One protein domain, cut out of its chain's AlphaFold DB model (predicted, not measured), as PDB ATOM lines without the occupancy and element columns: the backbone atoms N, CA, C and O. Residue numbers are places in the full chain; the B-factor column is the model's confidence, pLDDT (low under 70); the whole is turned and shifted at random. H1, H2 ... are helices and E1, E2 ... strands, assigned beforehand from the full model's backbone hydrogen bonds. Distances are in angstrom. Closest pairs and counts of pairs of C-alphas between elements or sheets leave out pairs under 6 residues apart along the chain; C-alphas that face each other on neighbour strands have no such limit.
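Overview. This is residues 11 to 78 of the 79 residues of an uncharacterized protein of Acidobacteria bacterium RIFCSPLOWO2_02_FULL_61_28 (UniProt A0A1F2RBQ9). What is the main picture? A thin rod: after a short opening stretch comes one long helix, H1, then the chain turns at residues 39 to 45, which stand free, and folds back with the little helix H2 packed on H1. Beyond the other end of H1, the short strand E1 lies beside residues 11 to 12, and residues 70 to 75, at the small helix H3, stick out. What is it made of? The printed part has 68 residues, with H1, H2, E1 and H3 in that order; it is mostly helix by its named elements, though these hold under half of the residues. How compact is it? It is extended, with a radius of gyration of the C-alphas of 17.8 A and spans of 58 by 15 by 13 A.

Along the chain. Where does the long helix run? H1 is residues 20 to 40, 30.2 A from C-alpha 20 at (44.210, -39.142, 7.740) to C-alpha 40 at (53.359, -41.815, 36.446). Where are the short elements? H2 is residues 51 to 54, E1 residues 65 to 67, and H3 residues 74 to 77, ending at C-alpha 77 (35.984, -57.674, -11.316).

Arrangement. Which helices touch? H1 touches H2 with residues 26 to 33 alone; their closest C-alphas, of Leu 30 and Ala 54, are 5.3 A apart. H3 touches no helix. What does E1 pair with? It pairs with no named strand, but its residues 65 to 66 pair antiparallel with residues 11 to 12. How do the helix backbones stand? In H1 every O i to N i+4 pair is within hydrogen-bond range; H2 and H3 are too short for such a pair, and each has its one O i to N i+3 pair within range.

Size, cuts and confidence. How long is it? The two C-alphas farthest apart, of Asp 43 and Arg 78, are 58.2 A apart. Is it continuous? The printed part has no cut, and its three links are short. Where is confidence low? The mean pLDDT of the printed part is 78.2, and it is under 70 at residues 12 to 16, 45 to 49, 51, 53 to 54 and 78.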
ATOM      1  N   THR A  11      40.933 -58.068  -3.235       74.31
ATOM      2  CA  THR A  11      41.570 -56.922  -3.893       74.31
ATOM      3  C   THR A  11      42.433 -56.140  -2.909       74.31
ATOM      4  O   THR A  11      42.213 -56.199  -1.698       74.31
ATOM      5  N   GLY A  12      43.422 -55.409  -3.427       68.50
ATOM      6  CA  GLY A  12      44.188 -54.454  -2.626       68.50
ATOM      7  C   GLY A  12      43.282 -53.334  -2.107       68.50
ATOM      8  O   GLY A  12      42.401 -52.858  -2.828       68.50
ATOM      9  N   ILE A  13      43.485 -52.929  -0.853       62.03
ATOM     10  CA  ILE A  13      42.620 -51.994  -0.104       62.03
ATOM     11  C   ILE A  13      43.018 -50.535  -0.343       62.03
ATOM     12  O   ILE A  13      42.648 -49.638   0.405       62.03
ATOM     13  N   ALA A  14      43.655 -50.211  -1.465       61.41
ATOM     14  CA  ALA A  14      43.861 -48.807  -1.830       61.41
ATOM     15  C   ALA A  14      42.535 -48.024  -2.062       61.41
ATOM     16  O   ALA A  14      42.559 -46.894  -2.532       61.41
ATOM     17  N   LYS A  15      41.366 -48.598  -1.730       59.84
ATOM     18  CA  LYS A  15      40.046 -47.959  -1.745       59.84
ATOM     19  C   LYS A  15      39.814 -46.951  -0.623       59.84
ATOM     20  O   LYS A  15      38.870 -46.168  -0.723       59.84
ATOM     21  N   ALA A  16      40.590 -46.972   0.461       68.81
ATOM     22  CA  ALA A  16      40.415 -45.951   1.483       68.81
ATOM     23  C   ALA A  16      40.820 -44.587   0.914       68.81
ATOM     24  O   ALA A  16      41.993 -44.343   0.619       68.81
ATOM     25  N   ARG A  17      39.837 -43.683   0.797       74.06
ATOM     26  CA  ARG A  17      40.019 -42.310   0.296       74.06
ATOM     27  C   ARG A  17      41.169 -41.590   1.007       74.06
ATOM     28  O   ARG A  17      41.855 -40.775   0.403       74.06
ATOM     29  N   SER A  18      41.379 -41.880   2.291       80.00
ATOM     30  CA  SER A  18      42.465 -41.310   3.085       80.00
ATOM     31  C   SER A  18      42.800 -42.175   4.303       80.00
ATOM     32  O   SER A  18      41.934 -42.857   4.844       80.00
ATOM     33  N   GLU A  19      44.048 -42.082   4.764       84.50
ATOM     34  CA  GLU A  19      44.510 -42.594   6.069       84.50
ATOM     35  C   GLU A  19      44.487 -41.524   7.161       84.50
ATOM     36  O   GLU A  19      44.877 -41.788   8.295       84.50
ATOM     37  N   LYS A  20      44.093 -40.287   6.829       86.06
ATOM     38  CA  LYS A  20      44.210 -39.142   7.740       86.06
ATOM     39  C   LYS A  20      43.506 -39.403   9.070       86.06
ATOM     40  O   LYS A  20      44.078 -39.118  10.116       86.06
ATOM     41  N   TRP A  21      42.309 -39.987   9.020       84.69
ATOM     42  CA  TRP A  21      41.536 -40.326  10.214       84.69
ATOM     43  C   TRP A  21      42.264 -41.352  11.092       84.69
ATOM     44  O   TRP A  21      42.345 -41.173  12.301       84.69
ATOM     45  N   PHE A  22      42.854 -42.382  10.479       85.19
ATOM     46  CA  PHE A  22      43.573 -43.435  11.191       85.19
ATOM     47  C   PHE A  22      44.816 -42.858  11.864       85.19
ATOM     48  O   PHE A  22      44.996 -43.015  13.063       85.19
ATOM     49  N   LYS A  23      45.613 -42.071  11.130       86.00
ATOM     50  CA  LYS A  23      46.790 -41.379  11.681       86.00
ATOM     51  C   LYS A  23      46.420 -40.437  12.826       86.00
ATOM     52  O   LYS A  23      47.148 -40.355  13.810       86.00
ATOM     53  N   GLN A  24      45.293 -39.736  12.715       89.75
ATOM     54  CA  GLN A  24      44.804 -38.856  13.772       89.75
ATOM     55  C   GLN A  24      44.414 -39.640  15.029       89.75
ATOM     56  O   GLN A  24      44.879 -39.291  16.113       89.75
ATOM     57  N   ALA A  25      43.628 -40.710  14.884       86.69
ATOM     58  CA  ALA A  25      43.239 -41.577  15.993       86.69
ATOM     59  C   ALA A  25      44.467 -42.207  16.669       86.69
ATOM     60  O   ALA A  25      44.610 -42.126  17.889       86.69
ATOM     61  N   SER A  26      45.411 -42.732  15.882       87.38
ATOM     62  CA  SER A  26      46.649 -43.315  16.407       87.38
ATOM     63  C   SER A  26      47.489 -42.304  17.174       87.38
ATOM     64  O   SER A  26      47.958 -42.599  18.272       87.38
ATOM     65  N   ASN A  27      47.624 -41.082  16.655       89.06
ATOM     66  CA  ASN A  27      48.333 -40.014  17.352       89.06
ATOM     67  C   ASN A  27      47.618 -39.580  18.636       89.06
ATOM     68  O   ASN A  27      48.281 -39.248  19.617       89.06
ATOM     69  N   GLN A  28      46.284 -39.582  18.663       89.81
ATOM     70  CA  GLN A  28      45.518 -39.251  19.864       89.81
ATOM     71  C   GLN A  28      45.740 -40.290  20.970       89.81
ATOM     72  O   GLN A  28      46.044 -39.913  22.102       89.81
ATOM     73  N   VAL A  29      45.666 -41.581  20.633       87.88
ATOM     74  CA  VAL A  29      45.938 -42.682  21.571       87.88
ATOM     75  C   VAL A  29      47.386 -42.639  22.062       87.88
ATOM     76  O   VAL A  29      47.631 -42.749  23.264       87.88
ATOM     77  N   LEU A  30      48.346 -42.415  21.157       88.62
ATOM     78  CA  LEU A  30      49.760 -42.267  21.503       88.62
ATOM     79  C   LEU A  30      49.960 -41.142  22.527       88.62
ATOM     80  O   LEU A  30      50.552 -41.371  23.577       88.62
ATOM     81  N   ARG A  31      49.413 -39.950  22.258       88.75
ATOM     82  CA  ARG A  31      49.524 -38.788  23.154       88.75
ATOM     83  C   ARG A  31      48.901 -39.052  24.520       88.75
ATOM     84  O   ARG A  31      49.469 -38.644  25.526       88.75
ATOM     85  N   GLN A  32      47.754 -39.729  24.576       88.88
ATOM     86  CA  GLN A  32      47.125 -40.098  25.849       88.88
ATOM     87  C   GLN A  32      48.015 -41.038  26.666       88.88
ATOM     88  O   GLN A  32      48.230 -40.796  27.853       88.88
ATOM     89  N   LYS A  33      48.574 -42.074  26.029       85.69
ATOM     90  CA  LYS A  33      49.483 -43.023  26.685       85.69
ATOM     91  C   LYS A  33      50.782 -42.348  27.136       85.69
ATOM     92  O   LYS A  33      51.214 -42.577  28.257       85.69
ATOM     93  N   GLN A  34      51.359 -41.472  26.312       86.12
ATOM     94  CA  GLN A  34      52.546 -40.686  26.666       86.12
ATOM     95  C   GLN A  34      52.272 -39.741  27.839       86.12
ATOM     96  O   GLN A  34      53.041 -39.719  28.789       86.12
ATOM     97  N   LYS A  35      51.143 -39.020  27.823       87.81
ATOM     98  CA  LYS A  35      50.743 -38.140  28.929       87.81
ATOM     99  C   LYS A  35      50.569 -38.913  30.237       87.81
ATOM    100  O   LYS A  35      50.943 -38.407  31.289       87.81
ATOM    101  N   LYS A  36      49.998 -40.120  30.175       86.56
ATOM    102  CA  LYS A  36      49.897 -41.005  31.339       86.56
ATOM    103  C   LYS A  36      51.287 -41.423  31.829       86.56
ATOM    104  O   LYS A  36      51.574 -41.238  33.000       86.56
ATOM    105  N   ALA A  37      52.154 -41.891  30.932       84.50
ATOM    106  CA  ALA A  37      53.509 -42.307  31.284       84.50
ATOM    107  C   ALA A  37      54.325 -41.178  31.939       84.50
ATOM    108  O   ALA A  37      54.929 -41.406  32.973       84.50
ATOM    109  N   MET A  38      54.265 -39.952  31.404       84.81
ATOM    110  CA  MET A  38      54.939 -38.783  31.997       84.81
ATOM    111  C   MET A  38      54.391 -38.393  33.373       84.81
ATOM    112  O   MET A  38      55.095 -37.782  34.166       84.81
ATOM    113  N   ARG A  39      53.106 -38.666  33.636       84.75
ATOM    114  CA  ARG A  39      52.498 -38.406  34.945       84.75
ATOM    115  C   ARG A  39      52.957 -39.434  35.976       84.75
ATOM    116  O   ARG A  39      53.164 -39.062  37.125       84.75
ATOM    117  N   ASP A  40      53.036 -40.694  35.565       85.69
ATOM    118  CA  ASP A  40      53.359 -41.815  36.446       85.69
ATOM    119  C   ASP A  40      54.877 -41.903  36.715       85.69
ATOM    120  O   ASP A  40      55.269 -42.312  37.804       85.69
ATOM    121  N   ASP A  41      55.718 -41.474  35.764       83.56
ATOM    122  CA  ASP A  41      57.182 -41.420  35.881       83.56
ATOM    123  C   ASP A  41      57.746 -40.141  35.213       83.56
ATOM    124  O   ASP A  41      58.005 -40.123  34.003       83.56
ATOM    125  N   PRO A  42      57.889 -39.035  35.972       78.62
ATOM    126  CA  PRO A  42      58.333 -37.741  35.446       78.62
ATOM    127  C   PRO A  42      59.793 -37.713  34.978       78.62
ATOM    128  O   PRO A  42      60.126 -36.922  34.095       78.62
ATOM    129  N   ASP A  43      60.647 -38.566  35.551       82.38
ATOM    130  CA  ASP A  43      62.092 -38.600  35.288       82.38
ATOM    131  C   ASP A  43      62.465 -39.602  34.179       82.38
ATOM    132  O   ASP A  43      63.640 -39.781  33.843       82.38
ATOM    133  N   ALA A  44      61.467 -40.246  33.565       72.31
ATOM    134  CA  ALA A  44      61.666 -41.171  32.460       72.31
ATOM    135  C   ALA A  44      62.358 -40.483  31.267       72.31
ATOM    136  O   ALA A  44      61.756 -39.708  30.519       72.31
ATOM    137  N   ALA A  45      63.620 -40.845  31.017       66.75
ATOM    138  CA  ALA A  45      64.426 -40.326  29.906       66.75
ATOM    139  C   ALA A  45      63.873 -40.678  28.507       66.75
ATOM    140  O   ALA A  45      64.251 -40.066  27.505       66.75
ATOM    141  N   VAL A  46      62.987 -41.676  28.415       69.00
ATOM    142  CA  VAL A  46      62.373 -42.140  27.167       69.00
ATOM    143  C   VAL A  46      60.881 -42.335  27.389       69.00
ATOM    144  O   VAL A  46      60.476 -43.104  28.255       69.00
ATOM    145  N   LEU A  47      60.050 -41.700  26.555       68.88
ATOM    146  CA  LEU A  47      58.614 -41.969  26.542       68.88
ATOM    147  C   LEU A  47      58.386 -43.438  26.139       68.88
ATOM    148  O   LEU A  47      58.685 -43.799  24.996       68.88
ATOM    149  N   PRO A  48      57.828 -44.292  27.015       62.56
ATOM    150  CA  PRO A  48      57.855 -45.747  26.837       62.56
ATOM    151  C   PRO A  48      56.879 -46.268  25.773       62.56
ATOM    152  O   PRO A  48      56.738 -47.473  25.592       62.56
ATOM    153  N   VAL A  49      56.179 -45.385  25.058       69.06
ATOM    154  CA  VAL A  49      55.088 -45.763  24.158       69.06
ATOM    155  C   VAL A  49      55.540 -45.598  22.713       69.06
ATOM    156  O   VAL A  49      55.562 -44.480  22.187       69.06
ATOM    157  N   ARG A  50      55.878 -46.708  22.048       71.81
ATOM    158  CA  ARG A  50      56.098 -46.706  20.597       71.81
ATOM    159  C   ARG A  50      54.748 -46.713  19.881       71.81
ATOM    160  O   ARG A  50      53.734 -47.157  20.415       71.81
ATOM    161  N   SER A  51      54.721 -46.244  18.636       69.75
ATOM    162  CA  SER A  51      53.491 -46.201  17.831       69.75
ATOM    163  C   SER A  51      52.825 -47.571  17.663       69.75
ATOM    164  O   SER A  51      51.600 -47.649  17.718       69.75
ATOM    165  N   ARG A  52      53.621 -48.642  17.547       71.56
ATOM    166  CA  ARG A  52      53.154 -50.040  17.490       71.56
ATOM    167  C   ARG A  52      52.434 -50.494  18.759       71.56
ATOM    168  O   ARG A  52      51.488 -51.265  18.674       71.56
ATOM    169  N   ASP A  53      52.837 -49.971  19.914       69.62
ATOM    170  CA  ASP A  53      52.225 -50.297  21.208       69.62
ATOM    171  C   ASP A  53      50.948 -49.473  21.446       69.62
ATOM    172  O   ASP A  53      50.130 -49.769  22.323       69.62
ATOM    173  N   ALA A  54      50.769 -48.392  20.678       69.38
ATOM    174  CA  ALA A  54      49.582 -47.553  20.704       69.38
ATOM    175  C   ALA A  54      48.481 -48.097  19.791       69.38
ATOM    176  O   ALA A  54      47.334 -48.154  20.238       69.38
ATOM    177  N   VAL A  55      48.831 -48.495  18.562       74.69
ATOM    178  CA  VAL A  55      47.906 -48.989  17.533       74.69
ATOM    179  C   VAL A  55      48.577 -50.060  16.669       74.69
ATOM    180  O   VAL A  55      49.732 -49.910  16.266       74.69
ATOM    181  N   GLU A  56      47.821 -51.107  16.324       80.12
ATOM    182  CA  GLU A  56      48.250 -52.143  15.379       80.12
ATOM    183  C   GLU A  56      48.588 -51.508  14.023       80.12
ATOM    184  O   GLU A  56      47.721 -50.944  13.349       80.12
ATOM    185  N   THR A  57      49.856 -51.586  13.621       71.81
ATOM    186  CA  THR A  57      50.371 -50.862  12.448       71.81
ATOM    187  C   THR A  57      49.741 -51.356  11.154       71.81
ATOM    188  O   THR A  57      49.526 -50.551  10.260       71.81
ATOM    189  N   TRP A  58      49.370 -52.636  11.088       73.75
ATOM    190  CA  TRP A  58      48.782 -53.257   9.896       73.75
ATOM    191  C   TRP A  58      47.252 -53.230   9.872       73.75
ATOM    192  O   TRP A  58      46.631 -53.820   8.990       73.75
ATOM    193  N   SER A  59      46.632 -52.554  10.841       75.31
ATOM    194  CA  SER A  59      45.179 -52.343  10.878       75.31
ATOM    195  C   SER A  59      44.737 -51.094  10.108       75.31
ATOM    196  O   SER A  59      43.565 -50.710  10.147       75.31
ATOM    197  N   GLY A  60      45.673 -50.443   9.409       77.06
ATOM    198  CA  GLY A  60      45.415 -49.245   8.636       77.06
ATOM    199  C   GLY A  60      44.367 -49.480   7.542       77.06
ATOM    200  O   GLY A  60      44.318 -50.536   6.917       77.06
ATOM    201  N   PRO A  61      43.538 -48.479   7.220       75.56
ATOM    202  CA  PRO A  61      42.506 -48.617   6.194       75.56
ATOM    203  C   PRO A  61      43.048 -48.835   4.778       75.56
ATOM    204  O   PRO A  61      42.272 -49.184   3.894       75.56
ATOM    205  N   LYS A  62      44.343 -48.600   4.539       76.94
ATOM    206  CA  LYS A  62      45.016 -48.943   3.278       76.94
ATOM    207  C   LYS A  62      45.879 -50.204   3.385       76.94
ATOM    208  O   LYS A  62      46.408 -50.634   2.362       76.94
ATOM    209  N   ASP A  63      45.992 -50.802   4.570       74.38
ATOM    210  CA  ASP A  63      46.819 -51.981   4.795       74.38
ATOM    211  C   ASP A  63      46.048 -53.268   4.535       74.38
ATOM    212  O   ASP A  63      44.992 -53.518   5.112       74.38
ATOM    213  N   GLY A  64      46.622 -54.107   3.669       70.44
ATOM    214  CA  GLY A  64      46.184 -55.479   3.429       70.44
ATOM    215  C   GLY A  64      45.414 -55.713   2.128       70.44
ATOM    216  O   GLY A  64      45.363 -54.896   1.202       70.44
ATOM    217  N   LYS A  65      44.813 -56.903   2.058       72.56
ATOM    218  CA  LYS A  65      43.882 -57.326   1.009       72.56
ATOM    219  C   LYS A  65      42.490 -57.464   1.628       72.56
ATOM    220  O   LYS A  65      42.341 -58.182   2.610       72.56
ATOM    221  N   VAL A  66      41.468 -56.829   1.057       74.00
ATOM    222  CA  VAL A  66      40.074 -56.984   1.516       74.00
ATOM    223  C   VAL A  66      39.321 -57.863   0.546       74.00
ATOM    224  O   VAL A  66      39.451 -57.755  -0.679       74.00
ATOM    225  N   ARG A  67      38.479 -58.713   1.127       77.50
ATOM    226  CA  ARG A  67      37.438 -59.413   0.396       77.50
ATOM    227  C   ARG A  67      36.316 -58.429   0.065       77.50
ATOM    228  O   ARG A  67      35.677 -57.898   0.967       77.50
ATOM    229  N   PHE A  68      36.076 -58.169  -1.214       78.50
ATOM    230  CA  PHE A  68      34.933 -57.361  -1.650       78.50
ATOM    231  C   PHE A  68      33.748 -58.263  -2.002       78.50
ATOM    232  O   PHE A  68      33.918 -59.457  -2.255       78.50
ATOM    233  N   ASN A  69      32.537 -57.707  -2.024       84.00
ATOM    234  CA  ASN A  69      31.373 -58.452  -2.490       84.00
ATOM    235  C   ASN A  69      31.242 -58.273  -4.013       84.00
ATOM    236  O   ASN A  69      30.866 -57.189  -4.455       84.00
ATOM    237  N   PRO A  70      31.493 -59.310  -4.831       82.75
ATOM    238  CA  PRO A  70      31.484 -59.185  -6.287       82.75
ATOM    239  C   PRO A  70      30.095 -58.892  -6.872       82.75
ATOM    240  O   PRO A  70      30.010 -58.421  -8.003       82.75
ATOM    241  N   ARG A  71      29.010 -59.134  -6.118       83.75
ATOM    242  CA  ARG A  71      27.643 -58.762  -6.523       83.75
ATOM    243  C   ARG A  71      27.359 -57.273  -6.307       83.75
ATOM    244  O   ARG A  71      26.665 -56.679  -7.120       83.75
ATOM    245  N   LYS A  72      27.890 -56.680  -5.228       83.50
ATOM    246  CA  LYS A  72      27.711 -55.247  -4.913       83.50
ATOM    247  C   LYS A  72      28.710 -54.366  -5.669       83.50
ATOM    248  O   LYS A  72      28.341 -53.319  -6.182       83.50
ATOM    249  N   ASP A  73      29.953 -54.826  -5.792       81.56
ATOM    250  CA  ASP A  73      31.060 -54.086  -6.401       81.56
ATOM    251  C   ASP A  73      31.566 -54.766  -7.687       81.56
ATOM    252  O   ASP A  73      32.757 -55.053  -7.843       81.56
ATOM    253  N   SER A  74      30.662 -55.036  -8.633       84.19
ATOM    254  CA  SER A  74      30.978 -55.737  -9.893       84.19
ATOM    255  C   SER A  74      32.070 -55.049 -10.724       84.19
ATOM    256  O   SER A  74      32.816 -55.712 -11.443       84.19
ATOM    257  N   ARG A  75      32.225 -53.728 -10.570       81.12
ATOM    258  CA  ARG A  75      33.271 -52.917 -11.216       81.12
ATOM    259  C   ARG A  75      34.690 -53.384 -10.886       81.12
ATOM    260  O   ARG A  75      35.568 -53.266 -11.723       81.12
ATOM    261  N   LEU A  76      34.912 -53.973  -9.712       76.19
ATOM    262  CA  LEU A  76      36.237 -54.434  -9.271       76.19
ATOM    263  C   LEU A  76      36.647 -55.782  -9.878       76.19
ATOM    264  O   LEU A  76      37.790 -56.225  -9.716       76.19
ATOM    265  N   LEU A  77      35.713 -56.458 -10.552       77.25
ATOM    266  CA  LEU A  77      35.984 -57.674 -11.316       77.25
ATOM    267  C   LEU A  77      36.678 -57.364 -12.642       77.25
ATOM    268  O   LEU A  77      37.386 -58.221 -13.162       77.25
ATOM    269  N   ARG A  78      36.472 -56.157 -13.177       68.56
ATOM    270  CA  ARG A  78      37.070 -55.695 -14.427       68.56
ATOM    271  C   ARG A  78      38.338 -54.918 -14.078       68.56
ATOM    272  O   ARG A  78      38.334 -54.121 -13.143       68.56
TER     273      ARG A  78